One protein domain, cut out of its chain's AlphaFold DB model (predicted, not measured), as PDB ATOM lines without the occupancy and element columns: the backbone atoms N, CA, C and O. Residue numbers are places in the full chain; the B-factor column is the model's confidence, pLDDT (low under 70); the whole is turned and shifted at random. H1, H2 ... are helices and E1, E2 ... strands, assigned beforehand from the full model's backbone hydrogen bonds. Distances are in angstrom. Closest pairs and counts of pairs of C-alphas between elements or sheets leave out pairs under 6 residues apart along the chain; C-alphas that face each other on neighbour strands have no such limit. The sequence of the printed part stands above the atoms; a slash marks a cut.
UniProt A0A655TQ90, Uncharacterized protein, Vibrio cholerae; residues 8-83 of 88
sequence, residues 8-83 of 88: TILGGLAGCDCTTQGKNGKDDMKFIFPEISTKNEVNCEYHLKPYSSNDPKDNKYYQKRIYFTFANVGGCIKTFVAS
ATOM      1  N   THR A   8       4.314  26.183 -39.790       83.00
ATOM      2  CA  THR A   8       4.059  25.816 -38.389       83.00
ATOM      3  C   THR A   8       2.987  24.739 -38.287       83.00
ATOM      4  O   THR A   8       3.138  23.795 -37.515       83.00
ATOM      5  N   ILE A   9       1.931  24.831 -39.102       86.88
ATOM      6  CA  ILE A   9       0.871  23.815 -39.150       86.88
ATOM      7  C   ILE A   9       1.432  22.493 -39.677       86.88
ATOM      8  O   ILE A   9       1.192  21.448 -39.075       86.88
ATOM      9  N   LEU A  10       2.200  22.526 -40.771       86.44
ATOM     10  CA  LEU A  10       2.808  21.317 -41.342       86.44
ATOM     11  C   LEU A  10       3.745  20.630 -40.345       86.44
ATOM     12  O   LEU A  10       3.683  19.412 -40.183       86.44
ATOM     13  N   GLY A  11       4.572  21.412 -39.650       88.06
ATOM     14  CA  GLY A  11       5.446  20.912 -38.597       88.06
ATOM     15  C   GLY A  11       4.665  20.330 -37.418       88.06
ATOM     16  O   GLY A  11       4.913  19.199 -37.002       88.06
ATOM     17  N   GLY A  12       3.647  21.050 -36.938       86.50
ATOM     18  CA  GLY A  12       2.773  20.598 -35.855       86.50
ATOM     19  C   GLY A  12       2.072  19.274 -36.165       86.50
ATOM     20  O   GLY A  12       2.052  18.383 -35.319       86.50
ATOM     21  N   LEU A  13       1.565  19.102 -37.391       88.50
ATOM     22  CA  LEU A  13       0.953  17.846 -37.845       88.50
ATOM     23  C   LEU A  13       1.966  16.699 -37.945       88.50
ATOM     24  O   LEU A  13       1.626  15.553 -37.660       88.50
ATOM     25  N   ALA A  14       3.200  16.998 -38.348       85.75
ATOM     26  CA  ALA A  14       4.278  16.019 -38.447       85.75
ATOM     27  C   ALA A  14       4.972  15.730 -37.101       85.75
ATOM     28  O   ALA A  14       5.837  14.857 -37.045       85.75
ATOM     29  N   GLY A  15       4.638  16.467 -36.036       87.75
ATOM     30  CA  GLY A  15       5.306  16.374 -34.737       87.75
ATOM     31  C   GLY A  15       6.783  16.786 -34.772       87.75
ATOM     32  O   GLY A  15       7.568  16.295 -33.965       87.75
ATOM     33  N   CYS A  16       7.186  17.636 -35.719       86.38
ATOM     34  CA  CYS A  16       8.569  18.089 -35.866       86.38
ATOM     35  C   CYS A  16       8.660  19.487 -36.488       86.38
ATOM     36  O   CYS A  16       7.677  20.020 -36.991       86.38
ATOM     37  N   ASP A  17       9.845  20.095 -36.487       86.69
ATOM     38  CA  ASP A  17      10.004  21.417 -37.094       86.69
ATOM     39  C   ASP A  17       9.868  21.346 -38.618       86.69
ATOM     40  O   ASP A  17      10.497  20.514 -39.277       86.69
ATOM     41  N   CYS A  18       9.117  22.288 -39.185       87.31
ATOM     42  CA  CYS A  18       9.055  22.529 -40.619       87.31
ATOM     43  C   CYS A  18       9.547  23.945 -40.900       87.31
ATOM     44  O   CYS A  18       8.990  24.917 -40.393       87.31
ATOM     45  N   THR A  19      10.591  24.078 -41.710       85.19
ATOM     46  CA  THR A  19      11.153  25.388 -42.052       85.19
ATOM     47  C   THR A  19      11.422  25.485 -43.540       85.19
ATOM     48  O   THR A  19      11.642  24.470 -44.203       85.19
ATOM     49  N   THR A  20      11.451  26.708 -44.064       81.75
ATOM     50  CA  THR A  20      12.118  26.940 -45.340       81.75
ATOM     51  C   THR A  20      13.618  26.756 -45.157       81.75
ATOM     52  O   THR A  20      14.193  27.025 -44.094       81.75
ATOM     53  N   GLN A  21      14.284  26.323 -46.215       70.81
ATOM     54  CA  GLN A  21      15.698  26.571 -46.373       70.81
ATOM     55  C   GLN A  21      15.850  28.087 -46.479       70.81
ATOM     56  O   GLN A  21      15.402  28.701 -47.444       70.81
ATOM     57  N   GLY A  22      16.380  28.707 -45.420       55.75
ATOM     58  CA  GLY A  22      16.525  30.160 -45.349       55.75
ATOM     59  C   GLY A  22      17.185  30.737 -46.609       55.75
ATOM     60  O   GLY A  22      17.906  30.029 -47.305       55.75
ATOM     61  N   LYS A  23      16.956  32.033 -46.859       50.19
ATOM     62  CA  LYS A  23      17.317  32.864 -48.038       50.19
ATOM     63  C   LYS A  23      18.740  32.748 -48.644       50.19
ATOM     64  O   LYS A  23      19.059  33.495 -49.563       50.19
ATOM     65  N   ASN A  24      19.607  31.865 -48.166       47.38
ATOM     66  CA  ASN A  24      21.044  31.840 -48.429       47.38
ATOM     67  C   ASN A  24      21.471  31.053 -49.677       47.38
ATOM     68  O   ASN A  24      22.470  30.348 -49.604       47.38
ATOM     69  N   GLY A  25      20.763  31.189 -50.804       51.88
ATOM     70  CA  GLY A  25      21.311  30.883 -52.140       51.88
ATOM     71  C   GLY A  25      22.035  29.539 -52.289       51.88
ATOM     72  O   GLY A  25      23.001  29.452 -53.044       51.88
ATOM     73  N   LYS A  26      21.630  28.516 -51.529       59.31
ATOM     74  CA  LYS A  26      22.259  27.202 -51.587       59.31
ATOM     75  C   LYS A  26      21.521  26.378 -52.634       59.31
ATOM     76  O   LYS A  26      20.375  25.993 -52.438       59.31
ATOM     77  N   ASP A  27      22.194  26.157 -53.753       63.38
ATOM     78  CA  ASP A  27      21.708  25.390 -54.903       63.38
ATOM     79  C   ASP A  27      21.775  23.863 -54.686       63.38
ATOM     80  O   ASP A  27      21.614  23.087 -55.622       63.38
ATOM     81  N   ASP A  28      22.019  23.425 -53.452       65.75
ATOM     82  CA  ASP A  28      22.264  22.035 -53.065       65.75
ATOM     83  C   ASP A  28      20.985  21.204 -52.856       65.75
ATOM     84  O   ASP A  28      21.073  19.989 -52.690       65.75
ATOM     85  N   MET A  29      19.801  21.826 -52.905       74.69
ATOM     86  CA  MET A  29      18.496  21.163 -52.720       74.69
ATOM     87  C   MET A  29      17.641  21.182 -53.985       74.69
ATOM     88  O   MET A  29      16.411  21.279 -53.944       74.69
ATOM     89  N   LYS A  30      18.312  21.107 -55.130       81.44
ATOM     90  CA  LYS A  30      17.699  21.034 -56.447       81.44
ATOM     91  C   LYS A  30      17.562  19.571 -56.874       81.44
ATOM     92  O   LYS A  30      18.521  18.808 -56.835       81.44
ATOM     93  N   PHE A  31      16.354  19.173 -57.266       84.00
ATOM     94  CA  PHE A  31      16.023  17.793 -57.634       84.00
ATOM     95  C   PHE A  31      15.248  17.744 -58.943       84.00
ATOM     96  O   PHE A  31      14.449  18.628 -59.241       84.00
ATOM     97  N   ILE A  32      15.433  16.683 -59.723       87.25
ATOM     98  CA  ILE A  32      14.649  16.476 -60.941       87.25
ATOM     99  C   ILE A  32      13.374  15.712 -60.583       87.25
ATOM    100  O   ILE A  32      13.431  14.567 -60.143       87.25
ATOM    101  N   PHE A  33      12.227  16.343 -60.831       88.56
ATOM    102  CA  PHE A  33      10.914  15.703 -60.805       88.56
ATOM    103  C   PHE A  33      10.331  15.753 -62.222       88.56
ATOM    104  O   PHE A  33       9.855  16.818 -62.630       88.56
ATOM    105  N   PRO A  34      10.367  14.651 -62.993       88.56
ATOM    106  CA  PRO A  34       9.912  14.629 -64.385       88.56
ATOM    107  C   PRO A  34       8.474  15.125 -64.591       88.56
ATOM    108  O   PRO A  34       8.153  15.666 -65.647       88.56
ATOM    109  N   GLU A  35       7.617  14.981 -63.582       86.12
ATOM    110  CA  GLU A  35       6.223  15.429 -63.578       86.12
ATOM    111  C   GLU A  35       6.071  16.954 -63.467       86.12
ATOM    112  O   GLU A  35       5.011  17.486 -63.796       86.12
ATOM    113  N   ILE A  36       7.107  17.650 -62.990       84.00
ATOM    114  CA  ILE A  36       7.185  19.117 -62.935       84.00
ATOM    115  C   ILE A  36       8.007  19.628 -64.119       84.00
ATOM    116  O   ILE A  36       7.604  20.551 -64.824       84.00
ATOM    117  N   SER A  37       9.196  19.054 -64.303       81.69
ATOM    118  CA  SER A  37      10.197  19.502 -65.257       81.69
ATOM    119  C   SER A  37      11.182  18.372 -65.557       81.69
ATOM    120  O   SER A  37      11.848  17.845 -64.671       81.69
ATOM    121  N   THR A  38      11.321  18.036 -66.837       78.12
ATOM    122  CA  THR A  38      12.255  17.001 -67.310       78.12
ATOM    123  C   THR A  38      13.677  17.516 -67.546       78.12
ATOM    124  O   THR A  38      14.576  16.714 -67.780       78.12
ATOM    125  N   LYS A  39      13.886  18.841 -67.528       74.94
ATOM    126  CA  LYS A  39      15.166  19.481 -67.896       74.94
ATOM    127  C   LYS A  39      15.746  20.392 -66.821       74.94
ATOM    128  O   LYS A  39      16.958  20.528 -66.739       74.94
ATOM    129  N   ASN A  40      14.884  21.022 -66.032       79.12
ATOM    130  CA  ASN A  40      15.285  21.909 -64.949       79.12
ATOM    131  C   ASN A  40      15.110  21.205 -63.616       79.12
ATOM    132  O   ASN A  40      14.076  20.575 -63.376       79.12
ATOM    133  N   GLU A  41      16.096  21.380 -62.752       82.50
ATOM    134  CA  GLU A  41      15.991  20.973 -61.368       82.50
ATOM    135  C   GLU A  41      15.036  21.909 -60.616       82.50
ATOM    136  O   GLU A  41      14.962  23.115 -60.864       82.50
ATOM    137  N   VAL A  42      14.291  21.331 -59.688       83.50
ATOM    138  CA  VAL A  42      13.303  21.997 -58.855       83.50
ATOM    139  C   VAL A  42      13.899  22.172 -57.473       83.50
ATOM    140  O   VAL A  42      14.362  21.209 -56.866       83.50
ATOM    141  N   ASN A  43      13.860  23.399 -56.966       82.06
ATOM    142  CA  ASN A  43      14.298  23.673 -55.609       82.06
ATOM    143  C   ASN A  43      13.267  23.150 -54.594       82.06
ATOM    144  O   ASN A  43      12.107  23.577 -54.602       82.06
ATOM    145  N   CYS A  44      13.692  22.258 -53.704       84.38
ATOM    146  CA  CYS A  44      12.908  21.859 -52.540       84.38
ATOM    147  C   CYS A  44      13.123  22.854 -51.398       84.38
ATOM    148  O   CYS A  44      13.946  22.648 -50.510       84.38
ATOM    149  N   GLU A  45      12.350  23.938 -51.441       81.69
ATOM    150  CA  GLU A  45      12.400  25.044 -50.479       81.69
ATOM    151  C   GLU A  45      12.095  24.616 -49.041       81.69
ATOM    152  O   GLU A  45      12.615  25.218 -48.103       81.69
ATOM    153  N   TYR A  46      11.251  23.605 -48.843       86.62
ATOM    154  CA  TYR A  46      10.763  23.234 -47.521       86.62
ATOM    155  C   TYR A  46      11.481  22.002 -47.000       86.62
ATOM    156  O   TYR A  46      11.807  21.085 -47.755       86.62
ATOM    157  N   HIS A  47      11.678  21.942 -45.686       84.88
ATOM    158  CA  HIS A  47      12.107  20.711 -45.046       84.88
ATOM    159  C   HIS A  47      11.480  20.478 -43.676       84.88
ATOM    160  O   HIS A  47      11.366  21.392 -42.857       84.88
ATOM    161  N   LEU A  48      11.145  19.214 -43.420       86.50
ATOM    162  CA  LEU A  48      10.850  18.702 -42.087       86.50
ATOM    163  C   LEU A  48      12.146  18.250 -41.412       86.50
ATOM    164  O   LEU A  48      13.041  17.712 -42.074       86.50
ATOM    165  N   LYS A  49      12.225  18.424 -40.091       83.56
ATOM    166  CA  LYS A  49      13.359  18.021 -39.243       83.56
ATOM    167  C   LYS A  49      12.889  17.025 -38.175       83.56
ATOM    168  O   LYS A  49      12.744  17.407 -37.017       83.56
ATOM    169  N   PRO A  50      12.659  15.746 -38.528       77.44
ATOM    170  CA  PRO A  50      12.069  14.761 -37.615       77.44
ATOM    171  C   PRO A  50      12.912  14.471 -36.367       77.44
ATOM    172  O   PRO A  50      12.388  13.973 -35.378       77.44
ATOM    173  N   TYR A  51      14.216  14.765 -36.411       70.69
ATOM    174  CA  TYR A  51      15.129  14.569 -35.292       70.69
ATOM    175  C   TYR A  51      16.093  15.751 -35.188       70.69
ATOM    176  O   TYR A  51      16.926  15.964 -36.072       70.69
ATOM    177  N   SER A  52      16.020  16.497 -34.087       60.00
ATOM    178  CA  SER A  52      17.050  17.458 -33.689       60.00
ATOM    179  C   SER A  52      18.133  16.729 -32.888       60.00
ATOM    180  O   SER A  52      18.218  16.870 -31.674       60.00
ATOM    181  N   SER A  53      18.932  15.875 -33.528       54.25
ATOM    182  CA  SER A  53      19.946  15.081 -32.814       54.25
ATOM    183  C   SER A  53      21.308  15.767 -32.711       54.25
ATOM    184  O   SER A  53      22.308  15.078 -32.571       54.25
ATOM    185  N   ASN A  54      21.377  17.095 -32.820       55.06
ATOM    186  CA  ASN A  54      22.644  17.781 -32.606       55.06
ATOM    187  C   ASN A  54      22.915  17.822 -31.099       55.06
ATOM    188  O   ASN A  54      22.360  18.679 -30.407       55.06
ATOM    189  N   ASP A  55      23.752  16.918 -30.588       56.22
ATOM    190  CA  ASP A  55      24.396  17.165 -29.300       56.22
ATOM    191  C   ASP A  55      25.253  18.436 -29.468       56.22
ATOM    192  O   ASP A  55      25.971  18.557 -30.465       56.22
ATOM    193  N   PRO A  56      25.208  19.412 -28.544       57.50
ATOM    194  CA  PRO A  56      26.081  20.587 -28.588       57.50
ATOM    195  C   PRO A  56      27.581  20.260 -28.692       57.50
ATOM    196  O   PRO A  56      28.375  21.144 -29.013       57.50
ATOM    197  N   LYS A  57      27.978  19.018 -28.386       57.12
ATOM    198  CA  LYS A  57      29.350  18.500 -28.474       57.12
ATOM    199  C   LYS A  57      29.676  17.822 -29.808       57.12
ATOM    200  O   LYS A  57      30.840  17.485 -30.031       57.12
ATOM    201  N   ASP A  58      28.696  17.607 -30.682       56.72
ATOM    202  CA  ASP A  58      28.929  17.002 -31.988       56.72
ATOM    203  C   ASP A  58      29.593  18.006 -32.936       56.72
ATOM    204  O   ASP A  58      29.018  19.018 -33.331       56.72
ATOM    205  N   ASN A  59      30.811  17.685 -33.376       56.69
ATOM    206  CA  ASN A  59      31.540  18.462 -34.385       56.69
ATOM    207  C   ASN A  59      31.012  18.241 -35.821       56.69
ATOM    208  O   ASN A  59      31.588  18.769 -36.773       56.69
ATOM    209  N   LYS A  60      29.967  17.418 -35.998       55.53
ATOM    210  CA  LYS A  60      29.330  17.104 -37.287       55.53
ATOM    211  C   LYS A  60      27.813  17.076 -37.129       55.53
ATOM    212  O   LYS A  60      27.288  16.346 -36.294       55.53
ATOM    213  N   TYR A  61      27.115  17.854 -37.949       58.97
ATOM    214  CA  TYR A  61      25.677  18.067 -37.827       58.97
ATOM    215  C   TYR A  61      24.890  17.061 -38.664       58.97
ATOM    216  O   TYR A  61      24.409  17.379 -39.747       58.97
ATOM    217  N   TYR A  62      24.705  15.847 -38.148       57.94
ATOM    218  CA  TYR A  62      23.914  14.819 -38.828       57.94
ATOM    219  C   TYR A  62      22.409  15.076 -38.696       57.94
ATOM    220  O   TYR A  62      21.706  14.414 -37.935       57.94
ATOM    221  N   GLN A  63      21.881  16.030 -39.460       66.25
ATOM    222  CA  GLN A  63      20.446  16.304 -39.461       66.25
ATOM    223  C   GLN A  63      19.738  15.502 -40.549       66.25
ATOM    224  O   GLN A  63      19.900  15.761 -41.742       66.25
ATOM    225  N   LYS A  64      18.898  14.548 -40.134       73.12
ATOM    226  CA  LYS A  64      17.923  13.922 -41.035       73.12
ATOM    227  C   LYS A  64      16.879  14.964 -41.420       73.12
ATOM    228  O   LYS A  64      16.225  15.537 -40.549       73.12
ATOM    229  N   ARG A  65      16.726  15.199 -42.720       79.44
ATOM    230  CA  ARG A  65      15.783  16.168 -43.279       79.44
ATOM    231  C   ARG A  65      14.970  15.512 -44.381       79.44
ATOM    232  O   ARG A  65      15.510  14.754 -45.180       79.44
ATOM    233  N   ILE A  66      13.680  15.819 -44.412       84.94
ATOM    234  CA  ILE A  66      12.800  15.472 -45.529       84.94
ATOM    235  C   ILE A  66      12.575  16.762 -46.295       84.94
ATOM    236  O   ILE A  66      11.962  17.675 -45.751       84.94
ATOM    237  N   TYR A  67      13.084  16.845 -47.517       86.12
ATOM    238  CA  TYR A  67      12.942  18.016 -48.372       86.12
ATOM    239  C   TYR A  67      11.702  17.863 -49.229       86.12
ATOM    240  O   TYR A  67      11.404  16.772 -49.712       86.12
ATOM    241  N   PHE A  68      10.965  18.943 -49.427       88.56
ATOM    242  CA  PHE A  68       9.790  18.897 -50.272       88.56
ATOM    243  C   PHE A  68       9.488  20.241 -50.918       88.56
ATOM    244  O   PHE A  68       9.987  21.297 -50.527       88.56
ATOM    245  N   THR A  69       8.649  20.176 -51.942       87.69
ATOM    246  CA  THR A  69       8.110  21.331 -52.646       87.69
ATOM    247  C   THR A  69       6.671  21.063 -53.066       87.69
ATOM    248  O   THR A  69       6.202  19.918 -53.064       87.69
ATOM    249  N   PHE A  70       5.968  22.126 -53.436       87.88
ATOM    250  CA  PHE A  70       4.633  22.051 -54.008       87.88
ATOM    251  C   PHE A  70       4.688  22.498 -55.459       87.88
ATOM    252  O   PHE A  70       5.276  23.528 -55.779       87.88
ATOM    253  N   ALA A  71       4.027  21.755 -56.339       87.00
ATOM    254  CA  ALA A  71       3.913  22.132 -57.738       87.00
ATOM    255  C   ALA A  71       2.500  21.894 -58.259       87.00
ATOM    256  O   ALA A  71       1.809  20.961 -57.845       87.00
ATOM    257  N   ASN A  72       2.072  22.754 -59.181       86.81
ATOM    258  CA  ASN A  72       0.826  22.569 -59.907       86.81
ATOM    259  C   ASN A  72       1.078  21.653 -61.108       86.81
ATOM    260  O   ASN A  72       1.812  22.022 -62.022       86.81
ATOM    261  N   VAL A  73       0.459  20.475 -61.107       86.25
ATOM    262  CA  VAL A  73       0.537  19.508 -62.203       86.25
ATOM    263  C   VAL A  73      -0.876  19.227 -62.687       86.25
ATOM    264  O   VAL A  73      -1.666  18.588 -61.991       86.25
ATOM    265  N   GLY A  74      -1.200  19.722 -63.885       86.88
ATOM    266  CA  GLY A  74      -2.515  19.524 -64.500       86.88
ATOM    267  C   GLY A  74      -3.672  20.174 -63.731       86.88
ATOM    268  O   GLY A  74      -4.763  19.620 -63.703       86.88
ATOM    269  N   GLY A  75      -3.441  21.311 -63.067       88.06
ATOM    270  CA  GLY A  75      -4.456  22.026 -62.279       88.06
ATOM    271  C   GLY A  75      -4.540  21.594 -60.811       88.06
ATOM    272  O   GLY A  75      -5.191  22.272 -60.017       88.06
ATOM    273  N   CYS A  76      -3.847  20.518 -60.429       86.94
ATOM    274  CA  CYS A  76      -3.811  20.004 -59.063       86.94
ATOM    275  C   CYS A  76      -2.487  20.362 -58.380       86.94
ATOM    276  O   CYS A  76      -1.415  20.131 -58.939       86.94
ATOM    277  N   ILE A  77      -2.554  20.871 -57.147       88.00
ATOM    278  CA  ILE A  77      -1.362  21.032 -56.307       88.00
ATOM    279  C   ILE A  77      -0.940  19.655 -55.799       88.00
ATOM    280  O   ILE A  77      -1.730  18.950 -55.171       88.00
ATOM    281  N   LYS A  78       0.304  19.279 -56.080       88.88
ATOM    282  CA  LYS A  78       0.929  18.042 -55.614       88.88
ATOM    283  C   LYS A  78       2.146  18.368 -54.758       88.88
ATOM    284  O   LYS A  78       2.820  19.374 -54.986       88.88
ATOM    285  N   THR A  79       2.425  17.487 -53.807       89.44
ATOM    286  CA  THR A  79       3.619  17.544 -52.963       89.44
ATOM    287  C   THR A  79       4.666  16.599 -53.529       89.44
ATOM    288  O   THR A  79       4.367  15.434 -53.790       89.44
ATOM    289  N   PHE A  80       5.884  17.093 -53.698       89.81
ATOM    290  CA  PHE A  80       7.023  16.318 -54.175       89.81
ATOM    291  C   PHE A  80       8.063  16.254 -53.074       89.81
ATOM    292  O   PHE A  80       8.402  17.284 -52.498       89.81
ATOM    293  N   VAL A  81       8.535  15.049 -52.770       89.06
ATOM    294  CA  VAL A  81       9.420  14.784 -51.635       89.06
ATOM    295  C   VAL A  81      10.748  14.249 -52.148       89.06
ATOM    296  O   VAL A  81      10.779  13.333 -52.967       89.06
ATOM    297  N   ALA A  82      11.839  14.805 -51.639       83.94
ATOM    298  CA  ALA A  82      13.197  14.342 -51.851       83.94
ATOM    299  C   ALA A  82      13.902  14.148 -50.502       83.94
ATOM    300  O   ALA A  82      13.688  14.882 -49.537       83.94
ATOM    301  N   SER A  83      14.780  13.156 -50.434       74.88
ATOM    302  CA  SER A  83      15.682  12.963 -49.303       74.88
ATOM    303  C   SER A  83      17.085  12.843 -49.861       74.88
ATOM    304  O   SER A  83      17.354  11.947 -50.658       74.88
TER     305      SER A  83
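Overview. This is residues 8 to 83 of the 88 residues of an uncharacterized protein of Vibrio cholerae (UniProt A0A655TQ90). With little regular structure, this is a strongly twisted four-stranded sheet with short helix H1 over edge strand E1 and two long loops, of which residues 55 to 60 stick out. Of 76 printed residues, 30 are in named elements, H1 E1 E2 E3 E4 along the chain, class mixed. The sheet, E1 - E2 - E3 - E4, is a meander, each strand the antiparallel neighbour of the one before. The whole spans 47 by 27 by 20 A, only just loose, close to compact, radius of gyration of the C-alphas 14.2 A.

Arrangement. Start at H1, residues 8 to 14, with every O i to N i+4 pair within hydrogen-bond range. Its closest C-alpha to E1, residues 17 to 20, is Gly 11, 4.4 A from that of Cys 18. Three hairpins follow, with N and O within hydrogen-bond range: E1 with E2, residues 46 to 49 (N 47 and O 19, 2.9 A); E2 with E3, residues 66 to 73 (N 68 and O 46, 2.8 A); E3 with E4, residues 76 to 82 (N 71 and O 78, 3.0 A).

Along the chain. Find C-alpha 8 at (4.059, 25.816, -38.389), where H1 begins. E3 runs 21.1 A; E4 runs 19.3 A to C-alpha 82 at (13.197, 14.342, -51.851).

Size, cuts and confidence. The printed part has no cut. Links E1 to E2 and E2 to E3 are long; pLDDT is under 70 at residues 22 to 28 and 52 to 63.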